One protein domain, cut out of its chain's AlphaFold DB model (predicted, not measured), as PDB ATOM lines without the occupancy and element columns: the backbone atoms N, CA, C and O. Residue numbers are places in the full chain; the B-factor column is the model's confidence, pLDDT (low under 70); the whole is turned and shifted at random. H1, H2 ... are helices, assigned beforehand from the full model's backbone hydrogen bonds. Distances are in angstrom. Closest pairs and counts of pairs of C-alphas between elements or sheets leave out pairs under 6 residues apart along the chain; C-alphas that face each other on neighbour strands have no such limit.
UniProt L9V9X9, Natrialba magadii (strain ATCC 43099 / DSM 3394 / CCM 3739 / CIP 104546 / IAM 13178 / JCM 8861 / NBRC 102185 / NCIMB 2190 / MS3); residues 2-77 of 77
ATOM      1  N   TYR A   2     -47.792   8.467 -43.020       69.88
ATOM      2  CA  TYR A   2     -48.767   7.466 -42.539       69.88
ATOM      3  C   TYR A   2     -48.196   6.065 -42.260       69.88
ATOM      4  O   TYR A   2     -48.704   5.360 -41.408       69.88
ATOM      5  N   GLU A   3     -47.121   5.668 -42.944       83.94
ATOM      6  CA  GLU A   3     -46.430   4.396 -42.674       83.94
ATOM      7  C   GLU A   3     -45.731   4.349 -41.302       83.94
ATOM      8  O   GLU A   3     -45.603   3.279 -40.720       83.94
ATOM      9  N   PHE A   4     -45.262   5.490 -40.791       85.56
ATOM     10  CA  PHE A   4     -44.392   5.554 -39.607       85.56
ATOM     11  C   PHE A   4     -45.056   6.205 -38.390       85.56
ATOM     12  O   PHE A   4     -44.448   6.248 -37.325       85.56
ATOM     13  N   PHE A   5     -46.269   6.734 -38.546       86.44
ATOM     14  CA  PHE A   5     -46.994   7.444 -37.501       86.44
ATOM     15  C   PHE A   5     -48.412   6.904 -37.406       86.44
ATOM     16  O   PHE A   5     -49.107   6.811 -38.418       86.44
ATOM     17  N   ASP A   6     -48.823   6.583 -36.186       81.12
ATOM     18  CA  ASP A   6     -50.203   6.238 -35.887       81.12
ATOM     19  C   ASP A   6     -51.014   7.521 -35.680       81.12
ATOM     20  O   ASP A   6     -50.785   8.285 -34.743       81.12
ATOM     21  N   PHE A   7     -51.949   7.763 -36.595       77.69
ATOM     22  CA  PHE A   7     -52.844   8.913 -36.550       77.69
ATOM     23  C   PHE A   7     -54.203   8.574 -35.930       77.69
ATOM     24  O   PHE A   7     -54.945   9.492 -35.588       77.69
ATOM     25  N   GLU A   8     -54.548   7.297 -35.774       81.12
ATOM     26  CA  GLU A   8     -55.890   6.893 -35.342       81.12
ATOM     27  C   GLU A   8     -56.084   7.102 -33.838       81.12
ATOM     28  O   GLU A   8     -57.180   7.447 -33.403       81.12
ATOM     29  N   THR A   9     -55.007   6.995 -33.055       81.31
ATOM     30  CA  THR A   9     -55.060   7.148 -31.593       81.31
ATOM     31  C   THR A   9     -55.568   8.530 -31.143       81.31
ATOM     32  O   THR A   9     -56.291   8.621 -30.154       81.31
ATOM     33  N   LEU A  10     -55.216   9.618 -31.844       81.31
ATOM     34  CA  LEU A  10     -55.585  10.987 -31.436       81.31
ATOM     35  C   LEU A  10     -56.750  11.591 -32.234       81.31
ATOM     36  O   LEU A  10     -57.356  12.560 -31.780       81.31
ATOM     37  N   TRP A  11     -57.070  11.046 -33.409       81.31
ATOM     38  CA  TRP A  11     -58.049  11.620 -34.337       81.31
ATOM     39  C   TRP A  11     -59.259  10.695 -34.518       81.31
ATOM     40  O   TRP A  11     -59.507  10.177 -35.606       81.31
ATOM     41  N   THR A  12     -60.013  10.507 -33.432       83.44
ATOM     42  CA  THR A  12     -61.245   9.700 -33.358       83.44
ATOM     43  C   THR A  12     -62.431  10.541 -32.863       83.44
ATOM     44  O   THR A  12     -62.244  11.532 -32.156       83.44
ATOM     45  N   ASP A  13     -63.657  10.142 -33.221       86.62
ATOM     46  CA  ASP A  13     -64.904  10.784 -32.772       86.62
ATOM     47  C   ASP A  13     -65.170  10.575 -31.265       86.62
ATOM     48  O   ASP A  13     -65.940  11.321 -30.654       86.62
ATOM     49  N   GLU A  14     -64.509   9.588 -30.653       86.88
ATOM     50  CA  GLU A  14     -64.605   9.253 -29.228       86.88
ATOM     51  C   GLU A  14     -63.196   9.129 -28.612       86.88
ATOM     52  O   GLU A  14     -62.700   8.018 -28.428       86.88
ATOM     53  N   PRO A  15     -62.496  10.247 -28.336       85.56
ATOM     54  CA  PRO A  15     -61.135  10.196 -27.811       85.56
ATOM     55  C   PRO A  15     -61.117   9.754 -26.345       85.56
ATOM     56  O   PRO A  15     -61.844  10.293 -25.504       85.56
ATOM     57  N   ASP A  16     -60.231   8.811 -26.030       90.00
ATOM     58  CA  ASP A  16     -59.917   8.438 -24.654       90.00
ATOM     59  C   ASP A  16     -59.285   9.616 -23.893       90.00
ATOM     60  O   ASP A  16     -58.735  10.567 -24.463       90.00
ATOM     61  N   ARG A  17     -59.344   9.572 -22.558       91.06
ATOM     62  CA  ARG A  17     -58.656  10.574 -21.733       91.06
ATOM     63  C   ARG A  17     -57.144  10.405 -21.901       91.06
ATOM     64  O   ARG A  17     -56.652   9.290 -22.028       91.06
ATOM     65  N   SER A  18     -56.384  11.493 -21.798       90.69
ATOM     66  CA  SER A  18     -54.934  11.464 -22.045       90.69
ATOM     67  C   SER A  18     -54.141  10.521 -21.131       90.69
ATOM     68  O   SER A  18     -53.075  10.065 -21.522       90.69
ATOM     69  N   GLN A  19     -54.630  10.219 -19.924       94.12
ATOM     70  CA  GLN A  19     -53.977   9.251 -19.034       94.12
ATOM     71  C   GLN A  19     -54.391   7.790 -19.286       94.12
ATOM     72  O   GLN A  19     -53.844   6.893 -18.648       94.12
ATOM     73  N   ASP A  20     -55.364   7.571 -20.173       93.69
ATOM     74  CA  ASP A  20     -55.885   6.252 -20.542       93.69
ATOM     75  C   ASP A  20     -55.329   5.776 -21.910       93.69
ATOM     76  O   ASP A  20     -55.510   4.615 -22.268       93.69
ATOM     77  N   ILE A  21     -54.608   6.638 -22.644       90.19
ATOM     78  CA  ILE A  21     -53.916   6.307 -23.905       90.19
ATOM     79  C   ILE A  21     -52.451   5.894 -23.668       90.19
ATOM     80  O   ILE A  21     -51.871   6.253 -22.638       90.19
ATOM     81  N   PRO A  22     -51.819   5.145 -24.598       90.62
ATOM     82  CA  PRO A  22     -50.387   4.864 -24.523       90.62
ATOM     83  C   PRO A  22     -49.553   6.150 -24.545       90.62
ATOM     84  O   PRO A  22     -49.984   7.189 -25.039       90.62
ATOM     85  N   GLU A  23     -48.324   6.064 -24.041       89.94
ATOM     86  CA  GLU A  23     -47.356   7.147 -24.190       89.94
ATOM     87  C   GLU A  23     -47.018   7.342 -25.674       89.94
ATOM     88  O   GLU A  23     -46.676   6.388 -26.379       89.94
ATOM     89  N   LEU A  24     -47.136   8.582 -26.148       90.12
ATOM     90  CA  LEU A  24     -46.931   8.948 -27.544       90.12
ATOM     91  C   LEU A  24     -45.787   9.946 -27.672       90.12
ATOM     92  O   LEU A  24     -45.611  10.835 -26.842       90.12
ATOM     93  N   TYR A  25     -45.066   9.832 -28.782       91.19
ATOM     94  CA  TYR A  25     -43.992  10.740 -29.153       91.19
ATOM     95  C   TYR A  25     -44.247  11.285 -30.552       91.19
ATOM     96  O   TYR A  25     -44.756  10.589 -31.431       91.19
ATOM     97  N   HIS A  26     -43.835  12.526 -30.767       91.25
ATOM     98  CA  HIS A  26     -43.884  13.181 -32.068       91.25
ATOM     99  C   HIS A  26     -42.553  13.893 -32.355       91.25
ATOM    100  O   HIS A  26     -41.879  14.334 -31.417       91.25
ATOM    101  N   PRO A  27     -42.140  13.996 -33.628       94.44
ATOM    102  CA  PRO A  27     -40.971  14.770 -34.019       94.44
ATOM    103  C   PRO A  27     -41.237  16.264 -33.792       94.44
ATOM    104  O   PRO A  27     -42.192  16.811 -34.334       94.44
ATOM    105  N   ASN A  28     -40.366  16.922 -33.032       95.56
ATOM    106  CA  ASN A  28     -40.506  18.324 -32.619       95.56
ATOM    107  C   ASN A  28     -39.837  19.335 -33.571       95.56
ATOM    108  O   ASN A  28     -39.497  20.430 -33.150       95.56
ATOM    109  N   GLY A  29     -39.492  18.938 -34.799       94.56
ATOM    110  CA  GLY A  29     -38.841  19.835 -35.761       94.56
ATOM    111  C   GLY A  29     -37.353  20.141 -35.508       94.56
ATOM    112  O   GLY A  29     -36.654  20.531 -36.442       94.56
ATOM    113  N   ALA A  30     -36.832  19.916 -34.296       96.19
ATOM    114  CA  ALA A  30     -35.542  20.465 -33.874       96.19
ATOM    115  C   ALA A  30     -34.325  19.836 -34.569       96.19
ATOM    116  O   ALA A  30     -33.389  20.540 -34.955       96.19
ATOM    117  N   VAL A  31     -34.289  18.504 -34.691       96.94
ATOM    118  CA  VAL A  31     -33.133  17.779 -35.237       96.94
ATOM    119  C   VAL A  31     -33.585  16.573 -36.056       96.94
ATOM    120  O   VAL A  31     -34.241  15.671 -35.544       96.94
ATOM    121  N   PHE A  32     -33.127  16.507 -37.308       97.12
ATOM    122  CA  PHE A  32     -33.235  15.326 -38.162       97.12
ATOM    123  C   PHE A  32     -31.849  14.932 -38.663       97.12
ATOM    124  O   PHE A  32     -31.155  15.727 -39.296       97.12
ATOM    125  N   VAL A  33     -31.435  13.694 -38.384       96.94
ATOM    126  CA  VAL A  33     -30.130  13.164 -38.793       96.94
ATOM    127  C   VAL A  33     -30.334  11.915 -39.632       96.94
ATOM    128  O   VAL A  33     -31.093  11.022 -39.271       96.94
ATOM    129  N   THR A  34     -29.629  11.841 -40.754       97.31
ATOM    130  CA  THR A  34     -29.577  10.653 -41.606       97.31
ATOM    131  C   THR A  34     -28.221  10.577 -42.300       97.31
ATOM    132  O   THR A  34     -27.525  11.587 -42.439       97.31
ATOM    133  N   SER A  35     -27.823   9.385 -42.741       97.56
ATOM    134  CA  SER A  35     -26.635   9.241 -43.582       97.56
ATOM    135  C   SER A  35     -26.932   9.709 -45.011       97.56
ATOM    136  O   SER A  35     -28.065   9.633 -45.489       97.56
ATOM    137  N   ILE A  36     -25.900  10.156 -45.735       98.00
ATOM    138  CA  ILE A  36     -26.043  10.575 -47.143       98.00
ATOM    139  C   ILE A  36     -26.586   9.427 -48.005       98.00
ATOM    140  O   ILE A  36     -27.396   9.650 -48.904       98.00
ATOM    141  N   GLU A  37     -26.144   8.198 -47.734       97.88
ATOM    142  CA  GLU A  37     -26.608   7.005 -48.442       97.88
ATOM    143  C   GLU A  37     -28.101   6.753 -48.202       97.88
ATOM    144  O   GLU A  37     -28.854   6.592 -49.163       97.88
ATOM    145  N   ALA A  38     -28.542   6.780 -46.939       96.56
ATOM    146  CA  ALA A  38     -29.944   6.578 -46.595       96.56
ATOM    147  C   ALA A  38     -30.830   7.678 -47.195       96.56
ATOM    148  O   ALA A  38     -31.863   7.362 -47.783       96.56
ATOM    149  N   TRP A  39     -30.396   8.941 -47.142       97.38
ATOM    150  CA  TRP A  39     -31.114  10.051 -47.771       97.38
ATOM    151  C   TRP A  39     -31.294   9.849 -49.275       97.38
ATOM    152  O   TRP A  39     -32.403   9.966 -49.782       97.38
ATOM    153  N   ARG A  40     -30.226   9.496 -50.000       97.50
ATOM    154  CA  ARG A  40     -30.302   9.269 -51.455       97.50
ATOM    155  C   ARG A  40     -31.180   8.081 -51.834       97.50
ATOM    156  O   ARG A  40     -31.720   8.065 -52.930       97.50
ATOM    157  N   LYS A  41     -31.275   7.075 -50.964       96.88
ATOM    158  CA  LYS A  41     -32.081   5.876 -51.202       96.88
ATOM    159  C   LYS A  41     -33.561   6.090 -50.885       96.88
ATOM    160  O   LYS A  41     -34.405   5.565 -51.602       96.88
ATOM    161  N   HIS A  42     -33.860   6.778 -49.786       94.75
ATOM    162  CA  HIS A  42     -35.213   6.877 -49.234       94.75
ATOM    163  C   HIS A  42     -35.884   8.230 -49.483       94.75
ATOM    164  O   HIS A  42     -37.093   8.322 -49.306       94.75
ATOM    165  N   GLU A  43     -35.115   9.263 -49.844       95.50
ATOM    166  CA  GLU A  43     -35.586  10.644 -50.055       95.50
ATOM    167  C   GLU A  43     -36.432  11.175 -48.881       95.50
ATOM    168  O   GLU A  43     -37.368  11.955 -49.038       95.50
ATOM    169  N   SER A  44     -36.108  10.708 -47.674       94.31
ATOM    170  CA  SER A  44     -36.857  10.940 -46.445       94.31
ATOM    171  C   SER A  44     -35.925  10.807 -45.240       94.31
ATOM    172  O   SER A  44     -34.966  10.031 -45.258       94.31
ATOM    173  N   PHE A  45     -36.227  11.545 -44.171       94.94
ATOM    174  CA  PHE A  45     -35.605  11.352 -42.855       94.94
ATOM    175  C   PHE A  45     -36.269  10.224 -42.052       94.94
ATOM    176  O   PHE A  45     -35.679   9.699 -41.107       94.94
ATOM    177  N   TYR A  46     -37.478   9.823 -42.445       94.94
ATOM    178  CA  TYR A  46     -38.185   8.688 -41.868       94.94
ATOM    179  C   TYR A  46     -37.940   7.439 -42.706       94.94
ATOM    180  O   TYR A  46     -38.198   7.428 -43.913       94.94
ATOM    181  N   THR A  47     -37.441   6.401 -42.048       94.38
ATOM    182  CA  THR A  47     -37.129   5.088 -42.607       94.38
ATOM    183  C   THR A  47     -37.564   4.007 -41.612       94.38
ATOM    184  O   THR A  47     -37.734   4.309 -40.429       94.38
ATOM    185  N   PRO A  48     -37.635   2.728 -42.019       92.81
ATOM    186  CA  PRO A  48     -37.900   1.621 -41.094       92.81
ATOM    187  C   PRO A  48     -36.885   1.461 -39.943       92.81
ATOM    188  O   PRO A  48     -37.118   0.676 -39.031       92.81
ATOM    189  N   HIS A  49     -35.750   2.171 -39.982       93.62
ATOM    190  CA  HIS A  49     -34.710   2.150 -38.948       93.62
ATOM    191  C   HIS A  49     -34.586   3.478 -38.184       93.62
ATOM    192  O   HIS A  49     -33.608   3.683 -37.466       93.62
ATOM    193  N   THR A  50     -35.535   4.402 -38.356       94.56
ATOM    194  CA  THR A  50     -35.531   5.676 -37.631       94.56
ATOM    195  C   THR A  50     -35.732   5.433 -36.136       94.56
ATOM    196  O   THR A  50     -36.611   4.678 -35.729       94.56
ATOM    197  N   VAL A  51     -34.915   6.096 -35.320       94.81
ATOM    198  CA  VAL A  51     -35.020   6.093 -33.857       94.81
ATOM    199  C   VAL A  51     -35.280   7.509 -33.359       94.81
ATOM    200  O   VAL A  51     -34.806   8.475 -33.961       94.81
ATOM    201  N   GLY A  52     -36.038   7.631 -32.271       94.62
ATOM    202  CA  GLY A  52     -36.295   8.905 -31.606       94.62
ATOM    203  C   GLY A  52     -35.193   9.270 -30.611       94.62
ATOM    204  O   GLY A  52     -34.565   8.397 -30.012       94.62
ATOM    205  N   TYR A  53     -34.988  10.571 -30.420       96.00
ATOM    206  CA  TYR A  53     -34.258  11.118 -29.282       96.00
ATOM    207  C   TYR A  53     -35.210  12.039 -28.523       96.00
ATOM    208  O   TYR A  53     -35.634  13.062 -29.060       96.00
ATOM    209  N   GLU A  54     -35.580  11.647 -27.307       96.25
ATOM    210  CA  GLU A  54     -36.512  12.416 -26.492       96.25
ATOM    211  C   GLU A  54     -35.859  13.725 -26.035       96.25
ATOM    212  O   GLU A  54     -34.780  13.742 -25.433       96.25
ATOM    213  N   MET A  55     -36.522  14.836 -26.344       96.00
ATOM    214  CA  MET A  55     -36.155  16.162 -25.870       96.00
ATOM    215  C   MET A  55     -37.185  16.630 -24.840       96.00
ATOM    216  O   MET A  55     -38.379  16.437 -25.065       96.00
ATOM    217  N   PRO A  56     -36.757  17.300 -23.755       94.00
ATOM    218  CA  PRO A  56     -37.687  17.894 -22.804       94.00
ATOM    219  C   PRO A  56     -38.667  18.862 -23.495       94.00
ATOM    220  O   PRO A  56     -38.257  19.550 -24.445       94.00
ATOM    221  N   PRO A  57     -39.930  18.966 -23.042       91.31
ATOM    222  CA  PRO A  57     -40.921  19.862 -23.640       91.31
ATOM    223  C   PRO A  57     -40.467  21.326 -23.700       91.31
ATOM    224  O   PRO A  57     -40.651  21.990 -24.716       91.31
ATOM    225  N   GLU A  58     -39.778  21.818 -22.668       90.81
ATOM    226  CA  GLU A  58     -39.244  23.184 -22.606       90.81
ATOM    227  C   GLU A  58     -38.172  23.476 -23.668       90.81
ATOM    228  O   GLU A  58     -37.906  24.633 -23.984       90.81
ATOM    229  N   ARG A  59     -37.575  22.430 -24.256       91.69
ATOM    230  CA  ARG A  59     -36.599  22.520 -25.352       91.69
ATOM    231  C   ARG A  59     -37.192  22.200 -26.726       91.69
ATOM    232  O   ARG A  59     -36.437  22.157 -27.694       91.69
ATOM    233  N   SER A  60     -38.498  21.966 -26.802       94.88
ATOM    234  CA  SER A  60     -39.198  21.484 -27.999       94.88
ATOM    235  C   SER A  60     -40.199  22.503 -28.559       94.88
ATOM    236  O   SER A  60     -41.118  22.124 -29.275       94.88
ATOM    237  N   PHE A  61     -40.046  23.784 -28.211       93.31
ATOM    238  CA  PHE A  61     -40.858  24.875 -28.753       93.31
ATOM    239  C   PHE A  61     -40.394  25.259 -30.162       93.31
ATOM    240  O   PHE A  61     -39.250  25.690 -30.332       93.31
ATOM    241  N   ASP A  62     -41.305  25.186 -31.132       94.69
ATOM    242  CA  ASP A  62     -41.159  25.874 -32.413       94.69
ATOM    243  C   ASP A  62     -41.458  27.372 -32.230       94.69
ATOM    244  O   ASP A  62     -42.322  27.768 -31.446       94.69
ATOM    245  N   VAL A  63     -40.673  28.218 -32.899       94.56
ATOM    246  CA  VAL A  63     -40.802  29.680 -32.844       94.56
ATOM    247  C   VAL A  63     -41.075  30.174 -34.258       94.56
ATOM    248  O   VAL A  63     -40.145  30.438 -35.022       94.56
ATOM    249  N   ASP A  64     -42.352  30.302 -34.585       95.94
ATOM    250  CA  ASP A  64     -42.867  30.759 -35.873       95.94
ATOM    251  C   ASP A  64     -43.189  32.262 -35.855       95.94
ATOM    252  O   ASP A  64     -43.040  32.960 -36.861       95.94
ATOM    253  N   GLU A  65     -43.564  32.797 -34.691       97.06
ATOM    254  CA  GLU A  65     -44.036  34.162 -34.500       97.06
ATOM    255  C   GLU A  65     -43.187  34.963 -33.489       97.06
ATOM    256  O   GLU A  65     -42.695  34.442 -32.481       97.06
ATOM    257  N   PRO A  66     -43.054  36.297 -33.653       95.81
ATOM    258  CA  PRO A  66     -42.213  37.118 -32.776       95.81
ATOM    259  C   PRO A  66     -42.583  37.101 -31.283       95.81
ATOM    260  O   PRO A  66     -41.751  37.438 -30.436       95.81
ATOM    261  N   TRP A  67     -43.832  36.783 -30.933       95.25
ATOM    262  CA  TRP A  67     -44.270  36.707 -29.536       95.25
ATOM    263  C   TRP A  67     -43.853  35.393 -28.862       95.25
ATOM    264  O   TRP A  67     -43.590  35.407 -27.660       95.25
ATOM    265  N   GLU A  68     -43.690  34.304 -29.615       95.25
ATOM    266  CA  GLU A  68     -43.240  33.000 -29.106       95.25
ATOM    267  C   GLU A  68     -41.791  33.074 -28.628       95.25
ATOM    268  O   GLU A  68     -41.445  32.553 -27.569       95.25
ATOM    269  N   LEU A  69     -40.959  33.867 -29.311       94.12
ATOM    270  CA  LEU A  69     -39.593  34.145 -28.869       94.12
ATOM    271  C   LEU A  69     -39.546  34.777 -27.467       94.12
ATOM    272  O   LEU A  69     -38.596  34.549 -26.718       94.12
ATOM    273  N   LYS A  70     -40.551  35.581 -27.089       94.62
ATOM    274  CA  LYS A  70     -40.625  36.158 -25.734       94.62
ATOM    275  C   LYS A  70     -40.922  35.081 -24.692       94.62
ATOM    276  O   LYS A  70     -40.342  35.136 -23.613       94.62
ATOM    277  N   LEU A  71     -41.779  34.111 -25.024       92.38
ATOM    278  CA  LEU A  71     -42.090  32.974 -24.157       92.38
ATOM    279  C   LEU A  71     -40.861  32.087 -23.963       92.38
ATOM    280  O   LEU A  71     -40.449  31.870 -22.829       92.38
ATOM    281  N   VAL A  72     -40.211  31.661 -25.050       94.12
ATOM    282  CA  VAL A  72     -39.025  30.791 -24.969       94.12
ATOM    283  C   VAL A  72     -37.893  31.452 -24.181       94.12
ATOM    284  O   VAL A  72     -37.231  30.796 -23.386       94.12
ATOM    285  N   ARG A  73     -37.698  32.771 -24.322       93.62
ATOM    286  CA  ARG A  73     -36.703  33.502 -23.519       93.62
ATOM    287  C   ARG A  73     -36.965  33.423 -22.017       93.62
ATOM    288  O   ARG A  73     -35.999  33.335 -21.274       93.62
ATOM    289  N   SER A  74     -38.225  33.412 -21.583       92.62
ATOM    290  CA  SER A  74     -38.564  33.285 -20.158       92.62
ATOM    291  C   SER A  74     -38.262  31.900 -19.572       92.62
ATOM    292  O   SER A  74     -38.177  31.764 -18.359       92.62
ATOM    293  N   LEU A  75     -38.071  30.880 -20.419       89.31
ATOM    294  CA  LEU A  75     -37.690  29.525 -20.001       89.31
ATOM    295  C   LEU A  75     -36.169  29.353 -19.825       89.31
ATOM    296  O   LEU A  75     -35.734  28.326 -19.313       89.31
ATOM    297  N   LEU A  76     -35.362  30.315 -20.291       82.06
ATOM    298  CA  LEU A  76     -33.893  30.271 -20.242       82.06
ATOM    299  C   LEU A  76     -33.295  31.009 -19.030       82.06
ATOM    300  O   LEU A  76     -32.070  31.044 -18.901       82.06
ATOM    301  N   GLU A  77     -34.138  31.630 -18.203       58.59
ATOM    302  CA  GLU A  77     -33.756  32.343 -16.972       58.59
ATOM    303  C   GLU A  77     -33.517  31.380 -15.801       58.59
ATOM    304  O   GLU A  77     -32.535  31.615 -15.058       58.59
TER     305      GLU A  77
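AT A GLANCE: This is residues 2 to 77 of the 77 residues of a protein of Natrialba magadii (strain ATCC 43099 / DSM 3394 / CCM 3739 / CIP 104546 / IAM 13178 / JCM 8861 / NBRC 102185 / NCIMB 2190 / MS3) (UniProt L9V9X9). This is a chain with little regular structure, a flat, open Y of loops: the short helices H1 and H2 lie at two far tips, and residues 11 to 17 stick out at the third. The printed part has 76 residues with two named helices, H1 then H2, and no named strand; the class is all helix, with 14 residues in named elements. The whole is loose, with a radius of gyration of the C-alphas of 16.3 A, and spans 42 by 38 by 20 A.

IN THESE COORDINATES: Start at C-alpha 2, (-48.767, 7.466, -42.539); residues 2 to 35 hold no named element. Find C-alpha 36 at (-26.043, 10.575, -47.143), where H1, residues 36 to 42, begins and runs 10.1 A. H2, residues 68 to 74, also runs 10.1 A and ends at C-alpha 74, (-38.564, 33.285, -20.158).

HOW THE PARTS SIT: H1 and H2 are apart. In both, every O i to N i+4 pair is within hydrogen-bond range.

THE WHOLE: The C-alphas farthest apart, of Lys 41 and Glu 77, are 43.3 A from each other. The link from H1 to H2, 25 residues, is long. The printed part has no cut; residues 2 and 77 have pLDDT under 70.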